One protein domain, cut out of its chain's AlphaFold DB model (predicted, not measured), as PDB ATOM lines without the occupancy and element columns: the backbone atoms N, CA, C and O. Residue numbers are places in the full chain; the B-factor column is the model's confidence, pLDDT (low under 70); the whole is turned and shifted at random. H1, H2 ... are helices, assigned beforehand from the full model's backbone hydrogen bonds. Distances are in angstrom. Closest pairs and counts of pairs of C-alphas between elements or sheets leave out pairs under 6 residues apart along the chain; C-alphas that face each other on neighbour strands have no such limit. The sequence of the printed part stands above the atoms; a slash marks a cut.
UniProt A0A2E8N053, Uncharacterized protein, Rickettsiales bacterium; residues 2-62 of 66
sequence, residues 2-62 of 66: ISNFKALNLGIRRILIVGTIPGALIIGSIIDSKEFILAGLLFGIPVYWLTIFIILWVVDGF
ATOM      1  N   ILE A   2     -13.734  20.261  29.249       73.00
ATOM      2  CA  ILE A   2     -12.811  19.428  28.437       73.00
ATOM      3  C   ILE A   2     -11.379  19.984  28.471       73.00
ATOM      4  O   ILE A   2     -10.425  19.214  28.527       73.00
ATOM      5  N   SER A   3     -11.213  21.312  28.501       77.88
ATOM      6  CA  SER A   3      -9.908  21.961  28.697       77.88
ATOM      7  C   SER A   3      -9.243  21.560  30.018       77.88
ATOM      8  O   SER A   3      -8.067  21.226  30.023       77.88
ATOM      9  N   ASN A   4     -10.001  21.510  31.118       77.44
ATOM     10  CA  ASN A   4      -9.488  21.158  32.445       77.44
ATOM     11  C   ASN A   4      -9.165  19.678  32.540       77.44
ATOM     12  O   ASN A   4      -8.114  19.323  33.056       77.44
ATOM     13  N   PHE A   5     -10.011  18.824  31.961       79.94
ATOM     14  CA  PHE A   5      -9.695  17.409  31.820       79.94
ATOM     15  C   PHE A   5      -8.412  17.207  31.001       79.94
ATOM     16  O   PHE A   5      -7.549  16.426  31.390       79.94
ATOM     17  N   LYS A   6      -8.227  17.961  29.907       79.69
ATOM     18  CA  LYS A   6      -6.989  17.956  29.108       79.69
ATOM     19  C   LYS A   6      -5.781  18.544  29.850       79.69
ATOM     20  O   LYS A   6      -4.660  18.140  29.550       79.69
ATOM     21  N   ALA A   7      -6.002  19.452  30.798       82.50
ATOM     22  CA  ALA A   7      -4.965  20.057  31.632       82.50
ATOM     23  C   ALA A   7      -4.539  19.169  32.815       82.50
ATOM     24  O   ALA A   7      -3.501  19.422  33.422       82.50
ATOM     25  N   LEU A   8      -5.297  18.115  33.144       83.56
ATOM     26  CA  LEU A   8      -4.883  17.135  34.149       83.56
ATOM     27  C   LEU A   8      -3.604  16.415  33.713       83.56
ATOM     28  O   LEU A   8      -3.396  16.123  32.532       83.56
ATOM     29  N   ASN A   9      -2.779  16.020  34.682       89.62
ATOM     30  CA  ASN A   9      -1.646  15.143  34.406       89.62
ATOM     31  C   ASN A   9      -2.134  13.849  33.718       89.62
ATOM     32  O   ASN A   9      -3.212  13.329  34.022       89.62
ATOM     33  N   LEU A  10      -1.357  13.336  32.760       86.56
ATOM     34  CA  LEU A  10      -1.695  12.147  31.976       86.56
ATOM     35  C   LEU A  10      -1.998  10.934  32.874       86.56
ATOM     36  O   LEU A  10      -2.922  10.178  32.584       86.56
ATOM     37  N   GLY A  11      -1.271  10.789  33.989       86.88
ATOM     38  CA  GLY A  11      -1.518   9.737  34.983       86.88
ATOM     39  C   GLY A  11      -2.914   9.820  35.606       86.88
ATOM     40  O   GLY A  11      -3.631   8.825  35.638       86.88
ATOM     41  N   ILE A  12      -3.347  11.021  36.003       87.12
ATOM     42  CA  ILE A  12      -4.673  11.245  36.602       87.12
ATOM     43  C   ILE A  12      -5.775  10.955  35.577       87.12
ATOM     44  O   ILE A  12      -6.740  10.267  35.894       87.12
ATOM     45  N   ARG A  13      -5.610  11.395  34.322       87.94
ATOM     46  CA  ARG A  13      -6.567  11.084  33.245       87.94
ATOM     47  C   ARG A  13      -6.753   9.584  33.051       87.94
ATOM     48  O   ARG A  13      -7.883   9.124  32.926       87.94
ATOM     49  N   ARG A  14      -5.657   8.821  33.037       88.50
ATOM     50  CA  ARG A  14      -5.709   7.359  32.896       88.50
ATOM     51  C   ARG A  14      -6.403   6.708  34.086       88.50
ATOM     52  O   ARG A  14      -7.235   5.840  33.867       88.50
ATOM     53  N   ILE A  15      -6.117   7.156  35.308       90.19
ATOM     54  CA  ILE A  15      -6.773   6.641  36.518       90.19
ATOM     55  C   ILE A  15      -8.285   6.899  36.480       90.19
ATOM     56  O   ILE A  15      -9.046   5.992  36.787       90.19
ATOM     57  N   LEU A  16      -8.731   8.082  36.049       89.38
ATOM     58  CA  LEU A  16     -10.161   8.396  35.920       89.38
ATOM     59  C   LEU A  16     -10.854   7.521  34.858       89.38
ATOM     60  O   LEU A  16     -11.953   7.020  35.072       89.38
ATOM     61  N   ILE A  17     -10.202   7.282  33.718       88.75
ATOM     62  CA  ILE A  17     -10.767   6.433  32.658       88.75
ATOM     63  C   ILE A  17     -10.809   4.964  33.102       88.75
ATOM     64  O   ILE A  17     -11.848   4.321  33.010       88.75
ATOM     65  N   VAL A  18      -9.706   4.427  33.629       90.62
ATOM     66  CA  VAL A  18      -9.634   3.029  34.092       90.62
ATOM     67  C   VAL A  18     -10.538   2.802  35.307       90.62
ATOM     68  O   VAL A  18     -11.194   1.770  35.410       90.62
ATOM     69  N   GLY A  19     -10.638   3.796  36.191       89.94
ATOM     70  CA  GLY A  19     -11.513   3.801  37.360       89.94
ATOM     71  C   GLY A  19     -13.004   3.871  37.033       89.94
ATOM     72  O   GLY A  19     -13.811   3.674  37.937       89.94
ATOM     73  N   THR A  20     -13.383   4.077  35.766       89.38
ATOM     74  CA  THR A  20     -14.788   4.122  35.339       89.38
ATOM     75  C   THR A  20     -15.506   2.809  35.619       89.38
ATOM     76  O   THR A  20     -16.586   2.835  36.193       89.38
ATOM     77  N   ILE A  21     -14.918   1.662  35.262       85.94
ATOM     78  CA  ILE A  21     -15.580   0.362  35.451       85.94
ATOM     79  C   ILE A  21     -15.666   0.003  36.947       85.94
ATOM     80  O   ILE A  21     -16.776  -0.230  37.419       85.94
ATOM     81  N   PRO A  22     -14.571   0.022  37.737       90.12
ATOM     82  CA  PRO A  22     -14.660  -0.249  39.172       90.12
ATOM     83  C   PRO A  22     -15.564   0.748  39.909       90.12
ATOM     84  O   PRO A  22     -16.381   0.342  40.727       90.12
ATOM     85  N   GLY A  23     -15.461   2.045  39.597       85.50
ATOM     86  CA  GLY A  23     -16.283   3.090  40.207       85.50
ATOM     87  C   GLY A  23     -17.769   2.924  39.895       85.50
ATOM     88  O   GLY A  23     -18.602   3.029  40.792       85.50
ATOM     89  N   ALA A  24     -18.101   2.588  38.648       85.69
ATOM     90  CA  ALA A  24     -19.467   2.300  38.233       85.69
ATOM     91  C   ALA A  24     -20.042   1.055  38.921       85.69
ATOM     92  O   ALA A  24     -21.203   1.063  39.316       85.69
ATOM     93  N   LEU A  25     -19.235   0.007  39.123       86.88
ATOM     94  CA  LEU A  25     -19.661  -1.193  39.849       86.88
ATOM     95  C   LEU A  25     -19.877  -0.919  41.344       86.88
ATOM     96  O   LEU A  25     -20.841  -1.428  41.910       86.88
ATOM     97  N   ILE A  26     -19.044  -0.078  41.970       85.69
ATOM     98  CA  ILE A  26     -19.255   0.375  43.356       85.69
ATOM     99  C   ILE A  26     -20.585   1.129  43.456       85.69
ATOM    100  O   ILE A  26     -21.408   0.805  44.306       85.69
ATOM    101  N   ILE A  27     -20.844   2.075  42.551       83.06
ATOM    102  CA  ILE A  27     -22.112   2.817  42.524       83.06
ATOM    103  C   ILE A  27     -23.297   1.876  42.255       83.06
ATOM    104  O   ILE A  27     -24.307   1.952  42.948       83.06
ATOM    105  N   GLY A  28     -23.163   0.948  41.307       77.62
ATOM    106  CA  GLY A  28     -24.178  -0.060  40.993       77.62
ATOM    107  C   GLY A  28     -24.532  -0.951  42.177       77.62
ATOM    108  O   GLY A  28     -25.709  -1.200  42.418       77.62
ATOM    109  N   SER A  29     -23.530  -1.361  42.961       79.00
ATOM    110  CA  SER A  29     -23.726  -2.186  44.160       79.00
ATOM    111  C   SER A  29     -24.516  -1.493  45.272       79.00
ATOM    112  O   SER A  29     -25.118  -2.173  46.100       79.00
ATOM    113  N   ILE A  30     -24.548  -0.156  45.286       80.56
ATOM    114  CA  ILE A  30     -25.348   0.630  46.236       80.56
ATOM    115  C   ILE A  30     -26.821   0.683  45.794       80.56
ATOM    116  O   ILE A  30     -27.706   0.809  46.636       80.56
ATOM    117  N   ILE A  31     -27.085   0.590  44.487       74.44
ATOM    118  CA  ILE A  31     -28.418   0.775  43.900       74.44
ATOM    119  C   ILE A  31     -29.207  -0.541  43.869       74.44
ATOM    120  O   ILE A  31     -30.364  -0.555  44.281       74.44
ATOM    121  N   ASP A  32     -28.612  -1.639  43.391       69.25
ATOM    122  CA  ASP A  32     -29.288  -2.941  43.302       69.25
ATOM    123  C   ASP A  32     -28.282  -4.105  43.359       69.25
ATOM    124  O   ASP A  32     -27.273  -4.118  42.652       69.25
ATOM    125  N   SER A  33     -28.566  -5.108  44.194       67.94
ATOM    126  CA  SER A  33     -27.722  -6.292  44.373       67.94
ATOM    127  C   SER A  33     -28.062  -7.442  43.421       67.94
ATOM    128  O   SER A  33     -27.216  -8.310  43.210       67.94
ATOM    129  N   LYS A  34     -29.263  -7.467  42.826       74.44
ATOM    130  CA  LYS A  34     -29.710  -8.580  41.970       74.44
ATOM    131  C   LYS A  34     -29.227  -8.446  40.531       74.44
ATOM    132  O   LYS A  34     -28.789  -9.430  39.945       74.44
ATOM    133  N   GLU A  35     -29.237  -7.230  39.995       77.62
ATOM    134  CA  GLU A  35     -28.722  -6.915  38.657       77.62
ATOM    135  C   GLU A  35     -27.500  -5.991  38.722       77.62
ATOM    136  O   GLU A  35     -27.317  -5.123  37.873       77.62
ATOM    137  N   PHE A  36     -26.639  -6.173  39.730       74.12
ATOM    138  CA  PHE A  36     -25.563  -5.225  40.055       74.12
ATOM    139  C   PHE A  36     -24.651  -4.886  38.862       74.12
ATOM    140  O   PHE A  36     -24.225  -3.742  38.717       74.12
ATOM    141  N   ILE A  37     -24.357  -5.862  37.991       78.62
ATOM    142  CA  ILE A  37     -23.512  -5.647  36.806       78.62
ATOM    143  C   ILE A  37     -24.229  -4.732  35.815       78.62
ATOM    144  O   ILE A  37     -23.644  -3.771  35.320       78.62
ATOM    145  N   LEU A  38     -25.500  -5.017  35.535       82.00
ATOM    146  CA  LEU A  38     -26.279  -4.272  34.558       82.00
ATOM    147  C   LEU A  38     -26.625  -2.877  35.091       82.00
ATOM    148  O   LEU A  38     -26.403  -1.887  34.399       82.00
ATOM    149  N   ALA A  39     -27.067  -2.786  36.345       78.38
ATOM    150  CA  ALA A  39     -27.337  -1.529  37.028       78.38
ATOM    151  C   ALA A  39     -26.066  -0.676  37.184       78.38
ATOM    152  O   ALA A  39     -26.083   0.529  36.934       78.38
ATOM    153  N   GLY A  40     -24.933  -1.297  37.521       80.31
ATOM    154  CA  GLY A  40     -23.638  -0.625  37.609       80.31
ATOM    155  C   GLY A  40     -23.159  -0.085  36.270       80.31
ATOM    156  O   GLY A  40     -22.701   1.050  36.199       80.31
ATOM    157  N   LEU A  41     -23.317  -0.831  35.179       81.94
ATOM    158  CA  LEU A  41     -22.915  -0.348  33.858       81.94
ATOM    159  C   LEU A  41     -23.868   0.725  33.310       81.94
ATOM    160  O   LEU A  41     -23.398   1.740  32.797       81.94
ATOM    161  N   LEU A  42     -25.186   0.538  33.441       84.25
ATOM    162  CA  LEU A  42     -26.186   1.458  32.884       84.25
ATOM    163  C   LEU A  42     -26.327   2.750  33.691       84.25
ATOM    164  O   LEU A  42     -26.439   3.820  33.098       84.25
ATOM    165  N   PHE A  43     -26.300   2.672  35.023       83.19
ATOM    166  CA  PHE A  43     -26.483   3.835  35.900       83.19
ATOM    167  C   PHE A  43     -25.175   4.287  36.550       83.19
ATOM    168  O   PHE A  43     -24.921   5.487  36.657       83.19
ATOM    169  N   GLY A  44     -24.301   3.354  36.928       85.56
ATOM    170  CA  GLY A  44     -23.039   3.677  37.594       85.56
ATOM    171  C   GLY A  44     -22.039   4.414  36.701       85.56
ATOM    172  O   GLY A  44     -21.394   5.342  37.185       85.56
ATOM    173  N   ILE A  45     -21.929   4.083  35.405       87.56
ATOM    174  CA  ILE A  45     -21.022   4.798  34.483       87.56
ATOM    175  C   ILE A  45     -21.446   6.270  34.321       87.56
ATOM    176  O   ILE A  45     -20.599   7.145  34.536       87.56
ATOM    177  N   PRO A  46     -22.716   6.596  33.999       88.88
ATOM    178  CA  PRO A  46     -23.165   7.985  33.952       88.88
ATOM    179  C   PRO A  46     -22.953   8.738  35.268       88.88
ATOM    180  O   PRO A  46     -22.454   9.861  35.247       88.88
ATOM    181  N   VAL A  47     -23.274   8.125  36.413       89.31
ATOM    182  CA  VAL A  47     -23.121   8.760  37.735       89.31
ATOM    183  C   VAL A  47     -21.648   9.002  38.077       89.31
ATOM    184  O   VAL A  47     -21.294  10.070  38.584       89.31
ATOM    185  N   TYR A  48     -20.764   8.058  37.752       89.94
ATOM    186  CA  TYR A  48     -19.323   8.208  37.931       89.94
ATOM    187  C   TYR A  48     -18.781   9.409  37.141       89.94
ATOM    188  O   TYR A  48     -18.114  10.283  37.701       89.94
ATOM    189  N   TRP A  49     -19.123   9.509  35.853       90.75
ATOM    190  CA  TRP A  49     -18.681  10.622  35.010       90.75
ATOM    191  C   TRP A  49     -19.329  11.951  35.384       90.75
ATOM    192  O   TRP A  49     -18.662  12.983  35.310       90.75
ATOM    193  N   LEU A  50     -20.580  11.938  35.844       90.81
ATOM    194  CA  LEU A  50     -21.238  13.121  36.394       90.81
ATOM    195  C   LEU A  50     -20.502  13.635  37.636       90.81
ATOM    196  O   LEU A  50     -20.271  14.834  37.768       90.81
ATOM    197  N   THR A  51     -20.062  12.732  38.512       88.62
ATOM    198  CA  THR A  51     -19.284  13.082  39.707       88.62
ATOM    199  C   THR A  51     -17.951  13.724  39.323       88.62
ATOM    200  O   THR A  51     -17.614  14.801  39.816       88.62
ATOM    201  N   ILE A  52     -17.215  13.122  38.381       89.12
ATOM    202  CA  ILE A  52     -15.976  13.709  37.845       89.12
ATOM    203  C   ILE A  52     -16.248  15.081  37.224       89.12
ATOM    204  O   ILE A  52     -15.483  16.020  37.442       89.12
ATOM    205  N   PHE A  53     -17.331  15.212  36.457       88.12
ATOM    206  CA  PHE A  53     -17.711  16.464  35.815       88.12
ATOM    207  C   PHE A  53     -17.932  17.577  36.841       88.12
ATOM    208  O   PHE A  53     -17.363  18.660  36.687       88.12
ATOM    209  N   ILE A  54     -18.692  17.304  37.905       88.75
ATOM    210  CA  ILE A  54     -18.943  18.263  38.986       88.75
ATOM    211  C   ILE A  54     -17.622  18.674  39.640       88.75
ATOM    212  O   ILE A  54     -17.364  19.866  39.778       88.75
ATOM    213  N   ILE A  55     -16.747  17.717  39.964       88.44
ATOM    214  CA  ILE A  55     -15.436  18.007  40.565       88.44
ATOM    215  C   ILE A  55     -14.611  18.930  39.656       88.44
ATOM    216  O   ILE A  55     -14.080  19.942  40.109       88.44
ATOM    217  N   LEU A  56     -14.522  18.622  38.361       87.06
ATOM    218  CA  LEU A  56     -13.757  19.431  37.407       87.06
ATOM    219  C   LEU A  56     -14.360  20.816  37.169       87.06
ATOM    220  O   LEU A  56     -13.626  21.740  36.814       87.06
ATOM    221  N   TRP A  57     -15.675  20.953  37.317       85.69
ATOM    222  CA  TRP A  57     -16.361  22.232  37.212       85.69
ATOM    223  C   TRP A  57     -16.156  23.092  38.461       85.69
ATOM    224  O   TRP A  57     -15.801  24.260  38.335       85.69
ATOM    225  N   VAL A  58     -16.271  22.509  39.654       85.38
ATOM    226  CA  VAL A  58     -16.004  23.196  40.925       85.38
ATOM    227  C   VAL A  58     -14.556  23.690  40.983       85.38
ATOM    228  O   VAL A  58     -14.309  24.854  41.291       85.38
ATOM    229  N   VAL A  59     -13.592  22.848  40.596       81.38
ATOM    230  CA  VAL A  59     -12.174  23.240  40.516       81.38
ATOM    231  C   VAL A  59     -11.943  24.372  39.502       81.38
ATOM    232  O   VAL A  59     -11.058  25.199  39.704       81.38
ATOM    233  N   ASP A  60     -12.720  24.434  38.416       77.94
ATOM    234  CA  ASP A  60     -12.671  25.551  37.460       77.94
ATOM    235  C   ASP A  60     -13.188  26.858  38.067       77.94
ATOM    236  O   ASP A  60     -12.600  27.907  37.829       77.94
ATOM    237  N   GLY A  61     -14.270  26.785  38.850       76.69
ATOM    238  CA  GLY A  61     -14.846  27.931  39.554       76.69
ATOM    239  C   GLY A  61     -13.834  28.576  40.495       76.69
ATOM    240  O   GLY A  61     -13.543  29.759  40.357       76.69
ATOM    241  N   PHE A  62     -13.186  27.774  41.347       73.88
ATOM    242  CA  PHE A  62     -12.156  28.270  42.268       73.88
ATOM    243  C   PHE A  62     -10.957  28.916  41.566       73.88
ATOM    244  O   PHE A  62     -10.376  29.861  42.084       73.88
TER     245      PHE A  62
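Overview. This is residues 2 to 62 of the 66 residues of an uncharacterized protein of Rickettsiales bacterium (UniProt A0A2E8N053). Four helices make an elongated V: long H4, kinked near residue 43, is one arm, H2 and H3 follow each other along the other, H3 packs on H4 near the closed end, and H1 turns in across the open end towards H4. The printed part has 61 residues, is all helix in the order H1, H2, H3, H4, and is only just loose, close to compact, with a radius of gyration of the C-alphas of 13.0 A and spans of 39 by 22 by 13 A.

Arrangement. Start at H1, residues 2 to 7; it is close to but not clearly touching H2, residues 10 to 18, the closest C-alphas being Phe 5 and Arg 13, 7.2 A. H3, residues 20 to 31, touches H4, residues 36 to 62, opposite ways at a steep tilt of 68 degrees, only just short of perpendicular; the closest C-alphas, Gly 28 and Gly 40, are 3.5 A apart. H1 only just touches H4, with 3 pairs of C-alphas within 8 A, by residues 56 to 60 of H4 alone; the closest are Asn 4 and Leu 56, 6.8 A. H2 and H3 meet only through their link; H2 and H4 are only just apart, at 8.1 A. Every O i to N i+4 pair is within hydrogen-bond range in H1, H2 and H3, and 21 of 23 in H4.

Along the chain. Find C-alpha 2 at (-12.811, 19.428, 28.437), where H1 begins its 8.5 A; H2 covers 12.3 A and H3 16.4 A. H4 runs 36.1 A to C-alpha 62 at (-12.156, 28.270, 42.268), with a kink of 41 degrees near residue 43.

Size, cuts and confidence. Look to Lys 34 and Phe 62 for the C-alphas farthest apart, 40.8 A. The printed part has no cut, its three links are tight, and pLDDT is under 70 at residues 32 to 33.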